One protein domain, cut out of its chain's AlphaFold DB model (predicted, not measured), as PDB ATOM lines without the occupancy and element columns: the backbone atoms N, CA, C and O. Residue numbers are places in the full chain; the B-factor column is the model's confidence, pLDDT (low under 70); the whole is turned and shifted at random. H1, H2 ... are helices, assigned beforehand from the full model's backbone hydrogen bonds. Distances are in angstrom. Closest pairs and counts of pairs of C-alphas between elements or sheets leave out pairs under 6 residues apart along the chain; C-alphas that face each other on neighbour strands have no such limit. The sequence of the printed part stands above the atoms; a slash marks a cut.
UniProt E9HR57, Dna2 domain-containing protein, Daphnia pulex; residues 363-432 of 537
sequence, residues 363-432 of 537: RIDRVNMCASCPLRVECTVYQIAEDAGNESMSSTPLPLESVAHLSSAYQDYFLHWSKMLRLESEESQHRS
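This is residues 363 to 432 of the 537 residues of the protein "Dna2 domain-containing protein" of Daphnia pulex (UniProt E9HR57). A long helix, H4, sticks out as an arm from a small body in which H2 is the longest helix; near its first residues H4 comes close to H2, about perpendicular to it, and residues 416 to 432 stand free. In the body, the short helix H3 packs on residues 376 to 381 of H2, and the small helix H1 lies off the beginning of H2; residues 387 to 393, of which 387 and 388 belong to H2, stand free where the chain loops out into the long link from H2 to H3 before it folds back. The printed part has 70 residues with four named helices, in the order H1, H2, H3, H4, and no named strand: the class is all helix. The whole is loose, with a radius of gyration of the C-alphas of 14.4 A, and elongated, with spans of 42 by 26 by 25 A.

H4, residues 408 to 431, is close to H2, residues 376 to 388, but not clearly touching it. Their closest C-alphas, those of Val 381 and Gln 411, are 6.3 A apart. The lines of H2 and H4 stand at 84 degrees, about perpendicular. H2 touches H3, residues 400 to 403, with residues 376 to 381 alone; the closest C-alphas, those of Val 377 and Ser 402, are 5.7 A apart. H1, residues 367 to 371, is close to H2 but not clearly touching, with the closest C-alphas, those of Cys 370 and Arg 376, 6.6 A apart. H3 and H4 are apart, and H1 is apart from both H3 and H4. In H1, H2 and H4 every O i to N i+4 pair is within hydrogen-bond range. H3 is too short for such a pair, and its one O i to N i+3 pair is within range.

H4, Ser 408 to Arg 431, is 34.8 A long from first to last C-alpha, from (225.727, 232.300, 139.274) to (254.412, 226.494, 120.370). H2, Arg 376 to Ala 388, is 18.2 A long. H3, Leu 400 to Val 403, is 5.4 A long. H1, Val 367 to Ala 371, is 5.9 A long and begins with C-alpha 367 at (223.523, 253.638, 128.484).

The two C-alphas farthest apart, those of Ser 395 and Ser 432, are 42.7 A apart. Without the stretches that stand free, the body has 46 residues and spans 29 by 21 by 14 A. The printed part has no cut. The links H1 to H2 and H3 to H4 are tight, and the link H2 to H3, with 11 residues, is long. The mean pLDDT of the printed part is 86.6, and residues 391 to 396 are under 70.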
ATOM      1  N   ARG A 363     234.355 249.479 131.371       90.19
ATOM      2  CA  ARG A 363     233.045 249.725 130.762       90.19
ATOM      3  C   ARG A 363     232.819 251.229 130.562       90.19
ATOM      4  O   ARG A 363     233.221 252.043 131.385       90.19
ATOM      5  N   ILE A 364     232.155 251.593 129.465       90.19
ATOM      6  CA  ILE A 364     231.764 252.983 129.200       90.19
ATOM      7  C   ILE A 364     230.462 253.350 129.922       90.19
ATOM      8  O   ILE A 364     229.529 252.546 129.990       90.19
ATOM      9  N   ASP A 365     230.355 254.605 130.354       84.75
ATOM     10  CA  ASP A 365     229.138 255.164 130.951       84.75
ATOM     11  C   ASP A 365     228.234 255.817 129.887       84.75
ATOM     12  O   ASP A 365     228.017 257.027 129.837       84.75
ATOM     13  N   ARG A 366     227.776 255.008 128.921       85.25
ATOM     14  CA  ARG A 366     226.851 255.445 127.858       85.25
ATOM     15  C   ARG A 366     225.735 254.430 127.659       85.25
ATOM     16  O   ARG A 366     225.816 253.564 126.788       85.25
ATOM     17  N   VAL A 367     224.664 254.575 128.440       82.44
ATOM     18  CA  VAL A 367     223.523 253.638 128.484       82.44
ATOM     19  C   VAL A 367     222.977 253.307 127.092       82.44
ATOM     20  O   VAL A 367     222.833 252.133 126.768       82.44
ATOM     21  N   ASN A 368     222.768 254.304 126.227       85.00
ATOM     22  CA  ASN A 368     222.219 254.091 124.878       85.00
ATOM     23  C   ASN A 368     223.131 253.230 123.981       85.00
ATOM     24  O   ASN A 368     222.646 252.407 123.202       85.00
ATOM     25  N   MET A 369     224.452 253.394 124.102       86.81
ATOM     26  CA  MET A 369     225.419 252.600 123.338       86.81
ATOM     27  C   MET A 369     225.498 251.169 123.871       86.81
ATOM     28  O   MET A 369     225.510 250.217 123.098       86.81
ATOM     29  N   CYS A 370     225.496 251.012 125.196       89.69
ATOM     30  CA  CYS A 370     225.509 249.703 125.844       89.69
ATOM     31  C   CYS A 370     224.206 248.922 125.609       89.69
ATOM     32  O   CYS A 370     224.248 247.704 125.463       89.69
ATOM     33  N   ALA A 371     223.057 249.602 125.535       87.62
ATOM     34  CA  ALA A 371     221.749 248.971 125.360       87.62
ATOM     35  C   ALA A 371     221.615 248.219 124.028       87.62
ATOM     36  O   ALA A 371     220.957 247.182 123.985       87.62
ATOM     37  N   SER A 372     222.257 248.728 122.972       87.56
ATOM     38  CA  SER A 372     222.289 248.134 121.627       87.56
ATOM     39  C   SER A 372     223.569 247.337 121.342       87.56
ATOM     40  O   SER A 372     223.787 246.898 120.213       87.56
ATOM     41  N   CYS A 373     224.436 247.152 122.342       90.19
ATOM     42  CA  CYS A 373     225.673 246.404 122.174       90.19
ATOM     43  C   CYS A 373     225.371 244.901 122.021       90.19
ATOM     44  O   CYS A 373     224.708 244.342 122.897       90.19
ATOM     45  N   PRO A 374     225.885 244.226 120.974       89.19
ATOM     46  CA  PRO A 374     225.667 242.790 120.792       89.19
ATOM     47  C   PRO A 374     226.331 241.948 121.889       89.19
ATOM     48  O   PRO A 374     225.823 240.891 122.223       89.19
ATOM     49  N   LEU A 375     227.408 242.453 122.500       91.88
ATOM     50  CA  LEU A 375     228.168 241.773 123.558       91.88
ATOM     51  C   LEU A 375     227.741 242.210 124.966       91.88
ATOM     52  O   LEU A 375     228.558 242.294 125.885       91.88
ATOM     53  N   ARG A 376     226.477 242.624 125.130       92.31
ATOM     54  CA  ARG A 376     225.975 243.153 126.406       92.31
ATOM     55  C   ARG A 376     226.005 242.092 127.504       92.31
ATOM     56  O   ARG A 376     226.418 242.420 128.609       92.31
ATOM     57  N   VAL A 377     225.607 240.858 127.195       93.06
ATOM     58  CA  VAL A 377     225.541 239.754 128.165       93.06
ATOM     59  C   VAL A 377     226.943 239.421 128.673       93.06
ATOM     60  O   VAL A 377     227.193 239.504 129.873       93.06
ATOM     61  N   GLU A 378     227.884 239.153 127.767       93.75
ATOM     62  CA  GLU A 378     229.277 238.827 128.081       93.75
ATOM     63  C   GLU A 378     229.941 239.974 128.843       93.75
ATOM     64  O   GLU A 378     230.559 239.766 129.886       93.75
ATOM     65  N   CYS A 379     229.768 241.215 128.369       93.75
ATOM     66  CA  CYS A 379     230.311 242.395 129.034       93.75
ATOM     67  C   CYS A 379     229.802 242.532 130.476       93.75
ATOM     68  O   CYS A 379     230.577 242.935 131.345       93.75
ATOM     69  N   THR A 380     228.521 242.238 130.723       93.31
ATOM     70  CA  THR A 380     227.910 242.304 132.055       93.31
ATOM     71  C   THR A 380     228.392 241.181 132.958       93.31
ATOM     72  O   THR A 380     228.741 241.475 134.096       93.31
ATOM     73  N   VAL A 381     228.497 239.943 132.463       94.50
ATOM     74  CA  VAL A 381     229.062 238.824 133.239       94.50
ATOM     75  C   VAL A 381     230.501 239.130 133.666       94.50
ATOM     76  O   VAL A 381     230.832 238.993 134.842       94.50
ATOM     77  N   TYR A 382     231.336 239.637 132.754       93.38
ATOM     78  CA  TYR A 382     232.695 240.055 133.106       93.38
ATOM     79  C   TYR A 382     232.722 241.187 134.136       93.38
ATOM     80  O   TYR A 382     233.536 241.149 135.052       93.38
ATOM     81  N   GLN A 383     231.835 242.178 134.013       91.62
ATOM     82  CA  GLN A 383     231.796 243.294 134.958       91.62
ATOM     83  C   GLN A 383     231.354 242.847 136.360       91.62
ATOM     84  O   GLN A 383     231.932 243.300 137.338       91.62
ATOM     85  N   ILE A 384     230.388 241.925 136.469       91.31
ATOM     86  CA  ILE A 384     229.973 241.340 137.758       91.31
ATOM     87  C   ILE A 384     231.162 240.651 138.441       91.31
ATOM     88  O   ILE A 384     231.377 240.841 139.636       91.31
ATOM     89  N   ALA A 385     231.952 239.885 137.686       89.81
ATOM     90  CA  ALA A 385     233.134 239.213 138.217       89.81
ATOM     91  C   ALA A 385     234.240 240.195 138.646       89.81
ATOM     92  O   ALA A 385     234.879 239.988 139.675       89.81
ATOM     93  N   GLU A 386     234.455 241.268 137.878       88.62
ATOM     94  CA  GLU A 386     235.407 242.338 138.213       88.62
ATOM     95  C   GLU A 386     234.989 243.110 139.479       88.62
ATOM     96  O   GLU A 386     235.845 243.448 140.296       88.62
ATOM     97  N   ASP A 387     233.688 243.360 139.659       86.12
ATOM     98  CA  ASP A 387     233.144 244.070 140.823       86.12
ATOM     99  C   ASP A 387     233.156 243.188 142.086       86.12
ATOM    100  O   ASP A 387     233.407 243.685 143.178       86.12
ATOM    101  N   ALA A 388     232.956 241.870 141.957       82.00
ATOM    102  CA  ALA A 388     233.039 240.938 143.086       82.00
ATOM    103  C   ALA A 388     234.453 240.848 143.695       82.00
ATOM    104  O   ALA A 388     234.596 240.545 144.878       82.00
ATOM    105  N   GLY A 389     235.490 241.111 142.893       71.88
ATOM    106  CA  GLY A 389     236.890 241.106 143.323       71.88
ATOM    107  C   GLY A 389     237.421 242.454 143.825       71.88
ATOM    108  O   GLY A 389     238.542 242.498 144.323       71.88
ATOM    109  N   ASN A 390     236.654 243.545 143.701       70.06
ATOM    110  CA  ASN A 390     237.085 244.898 144.059       70.06
ATOM    111  C   ASN A 390     236.113 245.541 145.062       70.06
ATOM    112  O   ASN A 390     234.960 245.806 144.740       70.06
ATOM    113  N   GLU A 391     236.590 245.896 146.261       56.66
ATOM    114  CA  GLU A 391     235.770 246.590 147.274       56.66
ATOM    115  C   GLU A 391     235.346 248.013 146.846       56.66
ATOM    116  O   GLU A 391     234.385 248.575 147.378       56.66
ATOM    117  N   SER A 392     236.018 248.604 145.849       56.56
ATOM    118  CA  SER A 392     235.595 249.860 145.226       56.56
ATOM    119  C   SER A 392     234.518 249.590 144.171       56.56
ATOM    120  O   SER A 392     234.820 249.395 142.992       56.56
ATOM    121  N   MET A 393     233.256 249.581 144.597       54.03
ATOM    122  CA  MET A 393     232.105 249.455 143.701       54.03
ATOM    123  C   MET A 393     232.166 250.497 142.575       54.03
ATOM    124  O   MET A 393     232.199 251.704 142.828       54.03
ATOM    125  N   SER A 394     232.150 250.031 141.324       56.59
ATOM    126  CA  SER A 394     231.891 250.880 140.162       56.59
ATOM    127  C   SER A 394     230.550 251.600 140.353       56.59
ATOM    128  O   SER A 394     229.521 250.971 140.587       56.59
ATOM    129  N   SER A 395     230.541 252.932 140.264       58.22
ATOM    130  CA  SER A 395     229.333 253.752 140.444       58.22
ATOM    131  C   SER A 395     228.345 253.653 139.274       58.22
ATOM    132  O   SER A 395     227.263 254.241 139.325       58.22
ATOM    133  N   THR A 396     228.693 252.927 138.206       65.69
ATOM    134  CA  THR A 396     227.876 252.838 136.996       65.69
ATOM    135  C   THR A 396     226.876 251.678 137.080       65.69
ATOM    136  O   THR A 396     227.299 250.524 137.175       65.69
ATOM    137  N   PRO A 397     225.559 251.921 136.923       75.88
ATOM    138  CA  PRO A 397     224.547 250.869 136.984       75.88
ATOM    139  C   PRO A 397     224.811 249.742 135.980       75.88
ATOM    140  O   PRO A 397     224.966 249.983 134.770       75.88
ATOM    141  N   LEU A 398     224.859 248.504 136.472       82.06
ATOM    142  CA  LEU A 398     224.957 247.306 135.643       82.06
ATOM    143  C   LEU A 398     223.589 246.966 135.039       82.06
ATOM    144  O   LEU A 398     222.581 247.052 135.740       82.06
ATOM    145  N   PRO A 399     223.523 246.540 133.767       84.38
ATOM    146  CA  PRO A 399     222.273 246.121 133.148       84.38
ATOM    147  C   PRO A 399     221.950 244.670 133.540       84.38
ATOM    148  O   PRO A 399     222.013 243.761 132.705       84.38
ATOM    149  N   LEU A 400     221.662 244.436 134.822       87.69
ATOM    150  CA  LEU A 400     221.436 243.104 135.403       87.69
ATOM    151  C   LEU A 400     220.283 242.345 134.727       87.69
ATOM    152  O   LEU A 400     220.308 241.121 134.650       87.69
ATOM    153  N   GLU A 401     219.317 243.057 134.151       90.06
ATOM    154  CA  GLU A 401     218.239 242.479 133.350       90.06
ATOM    155  C   GLU A 401     218.749 241.652 132.160       90.06
ATOM    156  O   GLU A 401     218.110 240.676 131.773       90.06
ATOM    157  N   SER A 402     219.919 241.992 131.604       90.50
ATOM    158  CA  SER A 402     220.505 241.248 130.482       90.50
ATOM    159  C   SER A 402     221.013 239.863 130.880       90.50
ATOM    160  O   SER A 402     221.077 238.979 130.030       90.50
ATOM    161  N   VAL A 403     221.310 239.649 132.163       94.56
ATOM    162  CA  VAL A 403     221.828 238.387 132.713       94.56
ATOM    163  C   VAL A 403     220.851 237.725 133.686       94.56
ATOM    164  O   VAL A 403     221.182 236.712 134.284       94.56
ATOM    165  N   ALA A 404     219.623 238.240 133.823       94.25
ATOM    166  CA  ALA A 404     218.622 237.717 134.761       94.25
ATOM    167  C   ALA A 404     218.233 236.246 134.505       94.25
ATOM    168  O   ALA A 404     217.730 235.567 135.395       94.25
ATOM    169  N   HIS A 405     218.472 235.750 133.290       94.81
ATOM    170  CA  HIS A 405     218.255 234.358 132.904       94.81
ATOM    171  C   HIS A 405     219.430 233.428 133.270       94.81
ATOM    172  O   HIS A 405     219.312 232.213 133.111       94.81
ATOM    173  N   LEU A 406     220.559 233.973 133.743       96.12
ATOM    174  CA  LEU A 406     221.772 233.236 134.096       96.12
ATOM    175  C   LEU A 406     221.921 233.150 135.619       96.12
ATOM    176  O   LEU A 406     222.088 234.163 136.298       96.12
ATOM    177  N   SER A 407     221.936 231.929 136.155       95.38
ATOM    178  CA  SER A 407     222.350 231.685 137.541       95.38
ATOM    179  C   SER A 407     223.848 231.961 137.721       95.38
ATOM    180  O   SER A 407     224.603 231.953 136.746       95.38
ATOM    181  N   SER A 408     224.297 232.147 138.967       93.75
ATOM    182  CA  SER A 408     225.727 232.300 139.274       93.75
ATOM    183  C   SER A 408     226.555 231.131 138.736       93.75
ATOM    184  O   SER A 408     227.558 231.355 138.077       93.75
ATOM    185  N   ALA A 409     226.068 229.893 138.875       96.62
ATOM    186  CA  ALA A 409     226.753 228.707 138.363       96.62
ATOM    187  C   ALA A 409     226.999 228.749 136.840       96.62
ATOM    188  O   ALA A 409     228.040 228.289 136.373       96.62
ATOM    189  N   TYR A 410     226.073 229.310 136.051       96.75
ATOM    190  CA  TYR A 410     226.278 229.474 134.606       96.75
ATOM    191  C   TYR A 410     227.250 230.610 134.276       96.75
ATOM    192  O   TYR A 410     228.018 230.492 133.321       96.75
ATOM    193  N   GLN A 411     227.246 231.684 135.067       95.25
ATOM    194  CA  GLN A 411     228.218 232.770 134.937       95.25
ATOM    195  C   GLN A 411     229.635 232.269 135.263       95.25
ATOM    196  O   GLN A 411     230.555 232.480 134.474       95.25
ATOM    197  N   ASP A 412     229.786 231.514 136.354       94.50
ATOM    198  CA  ASP A 412     231.046 230.895 136.771       94.50
ATOM    199  C   ASP A 412     231.558 229.903 135.722       94.50
ATOM    200  O   ASP A 412     232.738 229.923 135.371       94.50
ATOM    201  N   TYR A 413     230.666 229.078 135.159       96.31
ATOM    202  CA  TYR A 413     231.001 228.166 134.065       96.31
ATOM    203  C   TYR A 413     231.551 228.919 132.845       96.31
ATOM    204  O   TYR A 413     232.599 228.551 132.310       96.31
ATOM    205  N   PHE A 414     230.866 229.984 132.413       95.25
ATOM    206  CA  PHE A 414     231.296 230.804 131.278       95.25
ATOM    207  C   PHE A 414     232.676 231.426 131.519       95.25
ATOM    208  O   PHE A 414     233.554 231.342 130.656       95.25
ATOM    209  N   LEU A 415     232.890 232.017 132.698       94.19
ATOM    210  CA  LEU A 415     234.157 232.649 133.063       94.19
ATOM    211  C   LEU A 415     235.291 231.625 133.150       94.19
ATOM    212  O   LEU A 415     236.383 231.879 132.643       94.19
ATOM    213  N   HIS A 416     235.040 230.462 133.754       93.75
ATOM    214  CA  HIS A 416     236.017 229.383 133.857       93.75
ATOM    215  C   HIS A 416     236.494 228.927 132.474       93.75
ATOM    216  O   HIS A 416     237.694 228.937 132.202       93.75
ATOM    217  N   TRP A 417     235.571 228.594 131.570       94.00
ATOM    218  CA  TRP A 417     235.942 228.131 130.232       94.00
ATOM    219  C   TRP A 417     236.564 229.224 129.371       94.00
ATOM    220  O   TRP A 417     237.487 228.932 128.614       94.00
ATOM    221  N   SER A 418     236.141 230.481 129.520       93.00
ATOM    222  CA  SER A 418     236.780 231.608 128.827       93.00
ATOM    223  C   SER A 418     238.257 231.742 129.218       93.00
ATOM    224  O   SER A 418     239.117 231.891 128.347       93.00
ATOM    225  N   LYS A 419     238.569 231.592 130.513       92.31
ATOM    226  CA  LYS A 419     239.947 231.588 131.029       92.31
ATOM    227  C   LYS A 419     240.750 230.392 130.519       92.31
ATOM    228  O   LYS A 419     241.861 230.579 130.029       92.31
ATOM    229  N   MET A 420     240.184 229.185 130.594       92.19
ATOM    230  CA  MET A 420     240.838 227.951 130.137       92.19
ATOM    231  C   MET A 420     241.168 227.997 128.642       92.19
ATOM    232  O   MET A 420     242.303 227.740 128.251       92.19
ATOM    233  N   LEU A 421     240.201 228.385 127.804       92.12
ATOM    234  CA  LEU A 421     240.389 228.490 126.354       92.12
ATOM    235  C   LEU A 421     241.442 229.534 125.987       92.12
ATOM    236  O   LEU A 421     242.178 229.363 125.018       92.12
ATOM    237  N   ARG A 422     241.534 230.619 126.760       90.19
ATOM    238  CA  ARG A 422     242.571 231.621 126.546       90.19
ATOM    239  C   ARG A 422     243.957 231.104 126.915       90.19
ATOM    240  O   ARG A 422     244.876 231.323 126.135       90.19
ATOM    241  N   LEU A 423     244.092 230.432 128.058       91.44
ATOM    242  CA  LEU A 423     245.353 229.823 128.487       91.44
ATOM    243  C   LEU A 423     245.858 228.820 127.434       91.44
ATOM    244  O   LEU A 423     247.004 228.897 127.004       91.44
ATOM    245  N   GLU A 424     244.970 227.946 126.950       91.81
ATOM    246  CA  GLU A 424     245.258 226.989 125.870       91.81
ATOM    247  C   GLU A 424     245.679 227.699 124.569       91.81
ATOM    248  O   GLU A 424     246.636 227.294 123.907       91.81
ATOM    249  N   SER A 425     244.973 228.773 124.197       88.50
ATOM    250  CA  SER A 425     245.251 229.558 122.987       88.50
ATOM    251  C   SER A 425     246.611 230.259 123.048       88.50
ATOM    252  O   SER A 425     247.349 230.239 122.064       88.50
ATOM    253  N   GLU A 426     246.971 230.837 124.196       87.56
ATOM    254  CA  GLU A 426     248.270 231.484 124.411       87.56
ATOM    255  C   GLU A 426     249.418 230.468 124.331       87.56
ATOM    256  O   GLU A 426     250.361 230.665 123.563       87.56
ATOM    257  N   GLU A 427     249.297 229.324 125.010       87.75
ATOM    258  CA  GLU A 427     250.299 228.255 124.939       87.75
ATOM    259  C   GLU A 427     250.431 227.687 123.514       87.75
ATOM    260  O   GLU A 427     251.536 227.441 123.019       87.75
ATOM    261  N   SER A 428     249.307 227.532 122.809       86.38
ATOM    262  CA  SER A 428     249.295 227.088 121.412       86.38
ATOM    263  C   SER A 428     250.009 228.076 120.492       86.38
ATOM    264  O   SER A 428     250.741 227.649 119.599       86.38
ATOM    265  N   GLN A 429     249.839 229.384 120.707       82.88
ATOM    266  CA  GLN A 429     250.534 230.426 119.945       82.88
ATOM    267  C   GLN A 429     252.040 230.433 120.213       82.88
ATOM    268  O   GLN A 429     252.807 230.643 119.279       82.88
ATOM    269  N   HIS A 430     252.473 230.153 121.445       80.00
ATOM    270  CA  HIS A 430     253.896 230.049 121.779       80.00
ATOM    271  C   HIS A 430     254.588 228.843 121.135       80.00
ATOM    272  O   HIS A 430     255.767 228.921 120.794       80.00
ATOM    273  N   ARG A 431     253.870 227.725 120.970       78.00
ATOM    274  CA  ARG A 431     254.412 226.494 120.370       78.00
ATOM    275  C   ARG A 431     254.279 226.439 118.850       78.00
ATOM    276  O   ARG A 431     254.991 225.672 118.204       78.00
ATOM    277  N   SER A 432     253.341 227.195 118.287       75.94
ATOM    278  CA  SER A 432     253.055 227.200 116.852       75.94
ATOM    279  C   SER A 432     253.918 228.210 116.105       75.94
ATOM    280  O   SER A 432     254.424 229.177 116.667       75.94
TER     281      SER A 432